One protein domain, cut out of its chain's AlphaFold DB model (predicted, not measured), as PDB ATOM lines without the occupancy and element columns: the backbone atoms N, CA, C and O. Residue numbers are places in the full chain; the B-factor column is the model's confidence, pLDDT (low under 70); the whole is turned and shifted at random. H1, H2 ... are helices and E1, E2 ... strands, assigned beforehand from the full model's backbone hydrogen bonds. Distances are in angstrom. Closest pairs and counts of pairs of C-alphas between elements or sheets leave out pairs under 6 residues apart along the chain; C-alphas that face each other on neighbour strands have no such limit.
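This is residues 4 to 78 of the 79 residues of an uncharacterized protein of uncultured bacterium (UniProt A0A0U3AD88). Picture a twisted sheet of four strands with two helices, H1 and H3, packed over one face, while a third helix, H2, sits off to the side beyond edge strand E3 and only grazes the sheet. The 75 printed residues hold three named helices and four named strands, in the order E1 H1 E2 E3 H2 H3 E4; the class is mixed, helices and strands. The sheet runs E1, E4, E2, E3, all antiparallel. The whole is compact, with a radius of gyration of the C-alphas of 11.4 A and spans of 30 by 27 by 18 A.

Begin with E1, residues 4 to 7, an edge strand antiparallel to E4, residues 71 to 77, at 149 degrees; look for N 6 and O 74, 2.9 A apart, within hydrogen-bond range. A tight link leads to H1, residues 8 to 16, which touches E4, the closest C-alphas being those of Ile 8 and Gly 73, 4.3 A apart. H1 lies over E4 and runs slantwise to the strands, at 36 degrees to E4 on the local plane and at a height over the sheet of 8.9 A; it is only just not over E1, with 2 of its C-alphas there. Next comes E2, residues 21 to 26, antiparallel to E4, with N 25 and O 73 2.8 A apart. It forms a hairpin with E3, residues 31 to 33, where N 24 and O 32 are 2.7 A apart. Then H2, residues 41 to 49, only grazes the sheet with residues 44 to 48. H3, residues 57 to 65, is on the same face as H1, over and along E2 at a height over the sheet of 8.8 A; Met 26 and Ala 64 have their closest C-alphas, 7.0 A apart. H1 and H3 with the sheet make two layers, helices on one face of it. H1 and H3 are only just apart, at 8.4 A. E1, H1, E2 and E3, H2, H3, E4 are split strand-helix-strand units, same-way strands with another between them, both crossovers right-handed. In H2 and H3 each O i to N i+4 pair is within hydrogen-bond range; in H1, 3 of 5 are.

Find C-alpha 4 at (18.053, -11.860, 44.039), where E1 begins and runs 10.0 A. H1 spans 12.2 A, E2 13.4 A, E3 6.5 A, H2 12.5 A from C-alpha 41 at (-5.725, -9.586, 43.434), and H3 12.0 A. E4 is 17.7 A long, ending at C-alpha 77, (12.733, -15.591, 43.934).

The C-alphas farthest apart, of Glu 9 and Asp 42, are 32.0 A apart. The printed part has no cut and no long link. Its mean pLDDT is 93.6, and no printed residue is under 70.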
ATOM      1  N   ASN A   4      16.778 -12.329  44.561       93.94
ATOM      2  CA  ASN A   4      18.053 -11.860  44.039       93.94
ATOM      3  C   ASN A   4      17.818 -10.944  42.843       93.94
ATOM      4  O   ASN A   4      17.048 -11.306  41.949       93.94
ATOM      5  N   LEU A   5      18.486  -9.793  42.843       94.81
ATOM      6  CA  LEU A   5      18.495  -8.871  41.717       94.81
ATOM      7  C   LEU A   5      19.455  -9.396  40.657       94.81
ATOM      8  O   LEU A   5      20.611  -9.706  40.941       94.81
ATOM      9  N   VAL A   6      18.961  -9.489  39.432       95.81
ATOM     10  CA  VAL A   6      19.741  -9.837  38.249       95.81
ATOM     11  C   VAL A   6      19.695  -8.656  37.294       95.81
ATOM     12  O   VAL A   6      18.630  -8.073  37.098       95.81
ATOM     13  N   ASN A   7      20.836  -8.292  36.710       95.31
ATOM     14  CA  ASN A   7      20.891  -7.252  35.684       95.31
ATOM     15  C   ASN A   7      19.951  -7.609  34.518       95.31
ATOM     16  O   ASN A   7      19.774  -8.785  34.203       95.31
ATOM     17  N   ILE A   8      19.339  -6.609  33.881       93.69
ATOM     18  CA  ILE A   8      18.400  -6.823  32.778       93.69
ATOM     19  C   ILE A   8      18.977  -7.672  31.629       93.69
ATOM     20  O   ILE A   8      18.238  -8.460  31.038       93.69
ATOM     21  N   GLU A   9      20.276  -7.574  31.333       91.94
ATOM     22  CA  GLU A   9      20.932  -8.370  30.285       91.94
ATOM     23  C   GLU A   9      20.899  -9.872  30.609       91.94
ATOM     24  O   GLU A   9      20.439 -10.675  29.794       91.94
ATOM     25  N   ASP A  10      21.266 -10.238  31.837       92.19
ATOM     26  CA  ASP A  10      21.247 -11.622  32.326       92.19
ATOM     27  C   ASP A  10      19.818 -12.122  32.605       92.19
ATOM     28  O   ASP A  10      19.493 -13.302  32.428       92.19
ATOM     29  N   ALA A  11      18.928 -11.224  33.034       92.88
ATOM     30  CA  ALA A  11      17.550 -11.548  33.380       92.88
ATOM     31  C   ALA A  11      16.746 -12.034  32.168       92.88
ATOM     32  O   ALA A  11      15.871 -12.887  32.327       92.88
ATOM     33  N   ARG A  12      17.060 -11.551  30.956       90.44
ATOM     34  CA  ARG A  12      16.402 -11.982  29.708       90.44
ATOM     35  C   ARG A  12      16.462 -13.495  29.513       90.44
ATOM     36  O   ARG A  12      15.453 -14.090  29.144       90.44
ATOM     37  N   GLY A  13      17.602 -14.123  29.811       91.88
ATOM     38  CA  GLY A  13      17.747 -15.578  29.715       91.88
ATOM     39  C   GLY A  13      16.828 -16.326  30.685       91.88
ATOM     40  O   GLY A  13      16.204 -17.318  30.314       91.88
ATOM     41  N   ARG A  14      16.678 -15.811  31.911       93.00
ATOM     42  CA  ARG A  14      15.803 -16.397  32.943       93.00
ATOM     43  C   ARG A  14      14.322 -16.233  32.605       93.00
ATOM     44  O   ARG A  14      13.564 -17.193  32.723       93.00
ATOM     45  N   LEU A  15      13.928 -15.051  32.123       92.69
ATOM     46  CA  LEU A  15      12.567 -14.782  31.649       92.69
ATOM     47  C   LEU A  15      12.201 -15.696  30.468       92.69
ATOM     48  O   LEU A  15      11.140 -16.313  30.478       92.69
ATOM     49  N   ALA A  16      13.106 -15.861  29.496       90.81
ATOM     50  CA  ALA A  16      12.919 -16.791  28.378       90.81
ATOM     51  C   ALA A  16      12.841 -18.262  28.835       90.81
ATOM     52  O   ALA A  16      12.140 -19.065  28.224       90.81
ATOM     53  N   GLY A  17      13.518 -18.607  29.934       91.56
ATOM     54  CA  GLY A  17      13.413 -19.902  30.614       91.56
ATOM     55  C   GLY A  17      12.126 -20.101  31.429       91.56
ATOM     56  O   GLY A  17      11.983 -21.134  32.083       91.56
ATOM     57  N   GLY A  18      11.202 -19.134  31.415       91.31
ATOM     58  CA  GLY A  18       9.917 -19.199  32.112       91.31
ATOM     59  C   GLY A  18       9.980 -18.833  33.596       91.31
ATOM     60  O   GLY A  18       9.019 -19.075  34.328       91.31
ATOM     61  N   GLU A  19      11.090 -18.270  34.077       93.75
ATOM     62  CA  GLU A  19      11.132 -17.747  35.439       93.75
ATOM     63  C   GLU A  19      10.288 -16.479  35.561       93.75
ATOM     64  O   GLU A  19      10.400 -15.553  34.761       93.75
ATOM     65  N   MET A  20       9.456 -16.426  36.600       93.75
ATOM     66  CA  MET A  20       8.585 -15.283  36.839       93.75
ATOM     67  C   MET A  20       9.301 -14.197  37.657       93.75
ATOM     68  O   MET A  20       9.913 -14.512  38.686       93.75
ATOM     69  N   PRO A  21       9.197 -12.919  37.253       96.12
ATOM     70  CA  PRO A  21       9.757 -11.816  38.013       96.12
ATOM     71  C   PRO A  21       8.996 -11.604  39.323       96.12
ATOM     72  O   PRO A  21       7.767 -11.562  39.357       96.12
ATOM     73  N   TYR A  22       9.736 -11.434  40.414       96.38
ATOM     74  CA  TYR A  22       9.204 -10.943  41.686       96.38
ATOM     75  C   TYR A  22       8.987  -9.429  41.635       96.38
ATOM     76  O   TYR A  22       7.980  -8.928  42.130       96.38
ATOM     77  N   ALA A  23       9.931  -8.711  41.025       96.88
ATOM     78  CA  ALA A  23       9.875  -7.272  40.818       96.88
ATOM     79  C   ALA A  23      10.834  -6.836  39.698       96.88
ATOM     80  O   ALA A  23      11.745  -7.577  39.330       96.88
ATOM     81  N   PHE A  24      10.658  -5.620  39.202       97.06
ATOM     82  CA  PHE A  24      11.497  -4.953  38.219       97.06
ATOM     83  C   PHE A  24      12.159  -3.740  38.869       97.06
ATOM     84  O   PHE A  24      11.491  -2.923  39.505       97.06
ATOM     85  N   GLU A  25      13.475  -3.653  38.729       96.06
ATOM     86  CA  GLU A  25      14.278  -2.526  39.189       96.06
ATOM     87  C   GLU A  25      14.337  -1.473  38.086       96.06
ATOM     88  O   GLU A  25      14.640  -1.804  36.935       96.06
ATOM     89  N   MET A  26      14.050  -0.220  38.427       94.81
ATOM     90  CA  MET A  26      14.073   0.893  37.483       94.81
ATOM     91  C   MET A  26      15.238   1.846  37.761       94.81
ATOM     92  O   MET A  26      15.754   1.937  38.876       94.81
ATOM     93  N   SER A  27      15.655   2.589  36.738       94.44
ATOM     94  CA  SER A  27      16.750   3.567  36.819       94.44
ATOM     95  C   SER A  27      16.464   4.753  37.745       94.44
ATOM     96  O   SER A  27      17.397   5.441  38.147       94.44
ATOM     97  N   ASP A  28      15.197   5.005  38.075       91.50
ATOM     98  CA  ASP A  28      14.761   6.030  39.032       91.50
ATOM     99  C   ASP A  28      14.745   5.520  40.490       91.50
ATOM    100  O   ASP A  28      14.239   6.204  41.379       91.50
ATOM    101  N   HIS A  29      15.308   4.329  40.739       84.38
ATOM    102  CA  HIS A  29      15.343   3.638  42.033       84.38
ATOM    103  C   HIS A  29      13.968   3.255  42.594       84.38
ATOM    104  O   HIS A  29      13.841   2.943  43.781       84.38
ATOM    105  N   ILE A  30      12.926   3.261  41.760       87.88
ATOM    106  CA  ILE A  30      11.616   2.741  42.133       87.88
ATOM    107  C   ILE A  30      11.521   1.283  41.689       87.88
ATOM    108  O   ILE A  30      11.839   0.915  40.561       87.88
ATOM    109  N   THR A  31      11.036   0.435  42.589       91.06
ATOM    110  CA  THR A  31      10.786  -0.973  42.296       91.06
ATOM    111  C   THR A  31       9.330  -1.168  41.883       91.06
ATOM    112  O   THR A  31       8.407  -0.764  42.596       91.06
ATOM    113  N   MET A  32       9.114  -1.817  40.741       95.12
ATOM    114  CA  MET A  32       7.792  -2.211  40.259       95.12
ATOM    115  C   MET A  32       7.557  -3.687  40.547       95.12
ATOM    116  O   MET A  32       8.405  -4.526  40.275       95.12
ATOM    117  N   VAL A  33       6.414  -4.030  41.116       96.62
ATOM    118  CA  VAL A  33       6.115  -5.400  41.526       96.62
ATOM    119  C   VAL A  33       5.804  -6.278  40.306       96.62
ATOM    120  O   VAL A  33       5.133  -5.835  39.379       96.62
ATOM    121  N   GLY A  34       6.284  -7.523  40.320       95.62
ATOM    122  CA  GLY A  34       6.049  -8.527  39.281       95.62
ATOM    123  C   GLY A  34       5.070  -9.636  39.707       95.62
ATOM    124  O   GLY A  34       4.625  -9.681  40.858       95.62
ATOM    125  N   PRO A  35       4.729 -10.572  38.806       94.19
ATOM    126  CA  PRO A  35       3.739 -11.627  39.034       94.19
ATOM    127  C   PRO A  35       4.102 -12.609  40.161       94.19
ATOM    128  O   PRO A  35       3.205 -13.165  40.789       94.19
ATOM    129  N   ALA A  36       5.387 -12.805  40.478       93.56
ATOM    130  CA  ALA A  36       5.814 -13.725  41.539       93.56
ATOM    131  C   ALA A  36       5.766 -13.119  42.959       93.56
ATOM    132  O   ALA A  36       6.234 -13.749  43.908       93.56
ATOM    133  N   CYS A  37       5.224 -11.908  43.131       92.06
ATOM    134  CA  CYS A  37       5.196 -11.205  44.418       92.06
ATOM    135  C   CYS A  37       4.289 -11.833  45.488       92.06
ATOM    136  O   CYS A  37       4.478 -11.578  46.676       92.06
ATOM    137  N   GLY A  38       3.308 -12.645  45.084       90.62
ATOM    138  CA  GLY A  38       2.383 -13.317  46.001       90.62
ATOM    139  C   GLY A  38       1.322 -12.413  46.641       90.62
ATOM    140  O   GLY A  38       0.657 -12.842  47.583       90.62
ATOM    141  N   TYR A  39       1.140 -11.178  46.160       92.56
ATOM    142  CA  TYR A  39       0.072 -10.299  46.638       92.56
ATOM    143  C   TYR A  39      -1.311 -10.715  46.122       92.56
ATOM    144  O   TYR A  39      -1.458 -11.254  45.028       92.56
ATOM    145  N   GLY A  40      -2.343 -10.426  46.919       93.62
ATOM    146  CA  GLY A  40      -3.736 -10.669  46.547       93.62
ATOM    147  C   GLY A  40      -4.218  -9.761  45.411       93.62
ATOM    148  O   GLY A  40      -3.745  -8.635  45.248       93.62
ATOM    149  N   THR A  41      -5.205 -10.235  44.652       91.38
ATOM    150  CA  THR A  41      -5.725  -9.586  43.434       91.38
ATOM    151  C   THR A  41      -6.227  -8.159  43.648       91.38
ATOM    152  O   THR A  41      -5.998  -7.302  42.796       91.38
ATOM    153  N   ASP A  42      -6.876  -7.868  44.777       94.56
ATOM    154  CA  ASP A  42      -7.346  -6.511  45.082       94.56
ATOM    155  C   ASP A  42      -6.188  -5.532  45.300       94.56
ATOM    156  O   ASP A  42      -6.236  -4.396  44.829       94.56
ATOM    157  N   TYR A  43      -5.112  -5.985  45.947       94.25
ATOM    158  CA  TYR A  43      -3.925  -5.161  46.160       94.25
ATOM    159  C   TYR A  43      -3.130  -4.973  44.865       94.25
ATOM    160  O   TYR A  43      -2.680  -3.868  44.573       94.25
ATOM    161  N   LEU A  44      -3.037  -6.013  44.032       94.19
ATOM    162  CA  LEU A  44      -2.456  -5.899  42.691       94.19
ATOM    163  C   LEU A  44      -3.211  -4.890  41.822       94.19
ATOM    164  O   LEU A  44      -2.585  -4.119  41.100       94.19
ATOM    165  N   ARG A  45      -4.545  -4.838  41.926       93.62
ATOM    166  CA  ARG A  45      -5.367  -3.853  41.208       93.62
ATOM    167  C   ARG A  45      -5.009  -2.424  41.613       93.62
ATOM    168  O   ARG A  45      -4.827  -1.584  40.735       93.62
ATOM    169  N   LEU A  46      -4.850  -2.169  42.914       94.94
ATOM    170  CA  LEU A  46      -4.385  -0.878  43.427       94.94
ATOM    171  C   LEU A  46      -2.984  -0.544  42.894       94.94
ATOM    172  O   LEU A  46      -2.792   0.502  42.277       94.94
ATOM    173  N   LEU A  47      -2.022  -1.456  43.044       93.81
ATOM    174  CA  LEU A  47      -0.654  -1.243  42.565       93.81
ATOM    175  C   LEU A  47      -0.596  -0.978  41.056       93.81
ATOM    176  O   LEU A  47       0.200  -0.150  40.613       93.81
ATOM    177  N   ARG A  48      -1.454  -1.629  40.263       93.00
ATOM    178  CA  ARG A  48      -1.543  -1.385  38.818       93.00
ATOM    179  C   ARG A  48      -2.021   0.035  38.524       93.00
ATOM    180  O   ARG A  48      -1.430   0.702  37.683       93.00
ATOM    181  N   THR A  49      -3.021   0.536  39.259       91.94
ATOM    182  CA  THR A  49      -3.482   1.934  39.120       91.94
ATOM    183  C   THR A  49      -2.429   2.963  39.534       91.94
ATOM    184  O   THR A  49      -2.389   4.052  38.973       91.94
ATOM    185  N   GLU A  50      -1.536   2.612  40.464       91.12
ATOM    186  CA  GLU A  50      -0.417   3.461  40.896       91.12
ATOM    187  C   GLU A  50       0.822   3.360  39.988       91.12
ATOM    188  O   GLU A  50       1.842   4.002  40.248       91.12
ATOM    189  N   GLY A  51       0.780   2.527  38.944       89.81
ATOM    190  CA  GLY A  51       1.929   2.297  38.073       89.81
ATOM    191  C   GLY A  51       3.070   1.517  38.745       89.81
ATOM    192  O   GLY A  51       4.240   1.735  38.427       89.81
ATOM    193  N   ARG A  52       2.745   0.671  39.729       93.19
ATOM    194  CA  ARG A  52       3.682  -0.064  40.602       93.19
ATOM    195  C   ARG A  52       3.586  -1.583  40.469       93.19
ATOM    196  O   ARG A  52       4.204  -2.295  41.254       93.19
ATOM    197  N   TYR A  53       2.838  -2.082  39.493       96.19
ATOM    198  CA  TYR A  53       2.728  -3.505  39.188       96.19
ATOM    199  C   TYR A  53       2.676  -3.730  37.680       96.19
ATOM    200  O   TYR A  53       1.936  -3.022  37.000       96.19
ATOM    201  N   ALA A  54       3.414  -4.732  37.203       96.50
ATOM    202  CA  ALA A  54       3.381  -5.208  35.825       96.50
ATOM    203  C   ALA A  54       3.356  -6.741  35.775       96.50
ATOM    204  O   ALA A  54       4.022  -7.422  36.562       96.50
ATOM    205  N   GLU A  55       2.606  -7.291  34.823       94.81
ATOM    206  CA  GLU A  55       2.472  -8.736  34.610       94.81
ATOM    207  C   GLU A  55       3.612  -9.307  33.763       94.81
ATOM    208  O   GLU A  55       3.923 -10.495  33.869       94.81
ATOM    209  N   SER A  56       4.267  -8.470  32.957       94.31
ATOM    210  CA  SER A  56       5.375  -8.870  32.092       94.31
ATOM    211  C   SER A  56       6.478  -7.815  32.023       94.31
ATOM    212  O   SER A  56       6.303  -6.671  32.449       94.31
ATOM    213  N   ILE A  57       7.633  -8.203  31.475       94.25
ATOM    214  CA  ILE A  57       8.743  -7.273  31.242       94.25
ATOM    215  C   ILE A  57       8.378  -6.217  30.194       94.25
ATOM    216  O   ILE A  57       8.819  -5.076  30.299       94.25
ATOM    217  N   GLU A  58       7.550  -6.563  29.207       94.81
ATOM    218  CA  GLU A  58       7.057  -5.633  28.191       94.81
ATOM    219  C   GLU A  58       6.167  -4.562  28.825       94.81
ATOM    220  O   GLU A  58       6.391  -3.375  28.594       94.81
ATOM    221  N   GLU A  59       5.214  -4.961  29.677       95.56
ATOM    222  CA  GLU A  59       4.383  -4.009  30.422       95.56
ATOM    223  C   GLU A  59       5.245  -3.133  31.341       95.56
ATOM    224  O   GLU A  59       5.119  -1.908  31.309       95.56
ATOM    225  N   ALA A  60       6.180  -3.732  32.086       95.31
ATOM    226  CA  ALA A  60       7.091  -2.988  32.951       95.31
ATOM    227  C   ALA A  60       7.933  -1.969  32.169       95.31
ATOM    228  O   ALA A  60       8.138  -0.853  32.639       95.31
ATOM    229  N   THR A  61       8.382  -2.327  30.961       95.31
ATOM    230  CA  THR A  61       9.156  -1.435  30.083       95.31
ATOM    231  C   THR A  61       8.312  -0.253  29.619       95.31
ATOM    232  O   THR A  61       8.746   0.884  29.754       95.31
ATOM    233  N   ILE A  62       7.080  -0.493  29.157       95.81
ATOM    234  CA  ILE A  62       6.154   0.579  28.747       95.81
ATOM    235  C   ILE A  62       5.878   1.533  29.917       95.81
ATOM    236  O   ILE A  62       5.866   2.754  29.753       95.81
ATOM    237  N   MET A  63       5.663   0.981  31.112       94.94
ATOM    238  CA  MET A  63       5.401   1.759  32.321       94.94
ATOM    239  C   MET A  63       6.630   2.549  32.791       94.94
ATOM    240  O   MET A  63       6.470   3.667  33.279       94.94
ATOM    241  N   ALA A  64       7.839   2.002  32.643       94.25
ATOM    242  CA  ALA A  64       9.084   2.709  32.935       94.25
ATOM    243  C   ALA A  64       9.326   3.852  31.935       94.25
ATOM    244  O   ALA A  64       9.562   4.986  32.357       94.25
ATOM    245  N   ASP A  65       9.149   3.594  30.635       94.75
ATOM    246  CA  ASP A  65       9.298   4.593  29.570       94.75
ATOM    247  C   ASP A  65       8.338   5.775  29.766       94.75
ATOM    248  O   ASP A  65       8.742   6.935  29.666       94.75
ATOM    249  N   ALA A  66       7.079   5.507  30.136       93.19
ATOM    250  CA  ALA A  66       6.088   6.546  30.439       93.19
ATOM    251  C   ALA A  66       6.502   7.464  31.608       93.19
ATOM    252  O   ALA A  66       5.986   8.575  31.740       93.19
ATOM    253  N   ARG A  67       7.432   7.008  32.453       90.31
ATOM    254  CA  ARG A  67       7.993   7.748  33.593       90.31
ATOM    255  C   ARG A  67       9.352   8.377  33.275       90.31
ATOM    256  O   ARG A  67       9.913   9.046  34.138       90.31
ATOM    257  N   GLY A  68       9.884   8.177  32.068       94.31
ATOM    258  CA  GLY A  68      11.241   8.588  31.702       94.31
ATOM    259  C   GLY A  68      12.333   7.766  32.395       94.31
ATOM    260  O   GLY A  68      13.443   8.264  32.578       94.31
ATOM    261  N   ALA A  69      12.019   6.536  32.806       94.75
ATOM    262  CA  ALA A  69      12.937   5.588  33.432       94.75
ATOM    263  C   ALA A  69      13.131   4.350  32.538       94.75
ATOM    264  O   ALA A  69      12.402   4.149  31.574       94.75
ATOM    265  N   ALA A  70      14.100   3.500  32.871       95.25
ATOM    266  CA  ALA A  70      14.334   2.226  32.190       95.25
ATOM    267  C   ALA A  70      14.441   1.076  33.198       95.25
ATOM    268  O   ALA A  70      14.878   1.289  34.331       95.25
ATOM    269  N   ILE A  71      14.101  -0.148  32.782       95.94
ATOM    270  CA  ILE A  71      14.339  -1.345  33.599       95.94
ATOM    271  C   ILE A  71      15.837  -1.668  33.599       95.94
ATOM    272  O   ILE A  71      16.417  -1.970  32.556       95.94
ATOM    273  N   THR A  72      16.464  -1.632  34.772       96.12
ATOM    274  CA  THR A  72      17.898  -1.911  34.962       96.12
ATOM    275  C   THR A  72      18.151  -3.327  35.472       96.12
ATOM    276  O   THR A  72      19.233  -3.885  35.274       96.12
ATOM    277  N   GLY A  73      17.144  -3.951  36.083       96.19
ATOM    278  CA  GLY A  73      17.254  -5.304  36.598       96.19
ATOM    279  C   GLY A  73      15.917  -5.939  36.942       96.19
ATOM    280  O   GLY A  73      14.861  -5.313  36.908       96.19
ATOM    281  N   VAL A  74      15.974  -7.224  37.262       97.00
ATOM    282  CA  VAL A  74      14.818  -8.044  37.602       97.00
ATOM    283  C   VAL A  74      15.127  -8.838  38.860       97.00
ATOM    284  O   VAL A  74      16.129  -9.550  38.952       97.00
ATOM    285  N   TRP A  75      14.245  -8.722  39.839       96.50
ATOM    286  CA  TRP A  75      14.278  -9.515  41.052       96.50
ATOM    287  C   TRP A  75      13.596 -10.853  40.788       96.50
ATOM    288  O   TRP A  75      12.441 -10.892  40.371       96.50
ATOM    289  N   PHE A  76      14.278 -11.952  41.086       95.44
ATOM    290  CA  PHE A  76      13.701 -13.296  41.045       95.44
ATOM    291  C   PHE A  76      13.700 -13.910  42.437       95.44
ATOM    292  O   PHE A  76      14.603 -13.656  43.237       95.44
ATOM    293  N   VAL A  77      12.721 -14.765  42.721       91.56
ATOM    294  CA  VAL A  77      12.733 -15.591  43.934       91.56
ATOM    295  C   VAL A  77      13.854 -16.630  43.806       91.56
ATOM    296  O   VAL A  77      13.952 -17.316  42.789       91.56
ATOM    297  N   LYS A  78      14.726 -16.738  44.815       82.94
ATOM    298  CA  LYS A  78      15.704 -17.828  44.899       82.94
ATOM    299  C   LYS A  78      14.953 -19.139  45.119       82.94
ATOM    300  O   LYS A  78      14.113 -19.214  46.016       82.94
TER     301      LYS A  78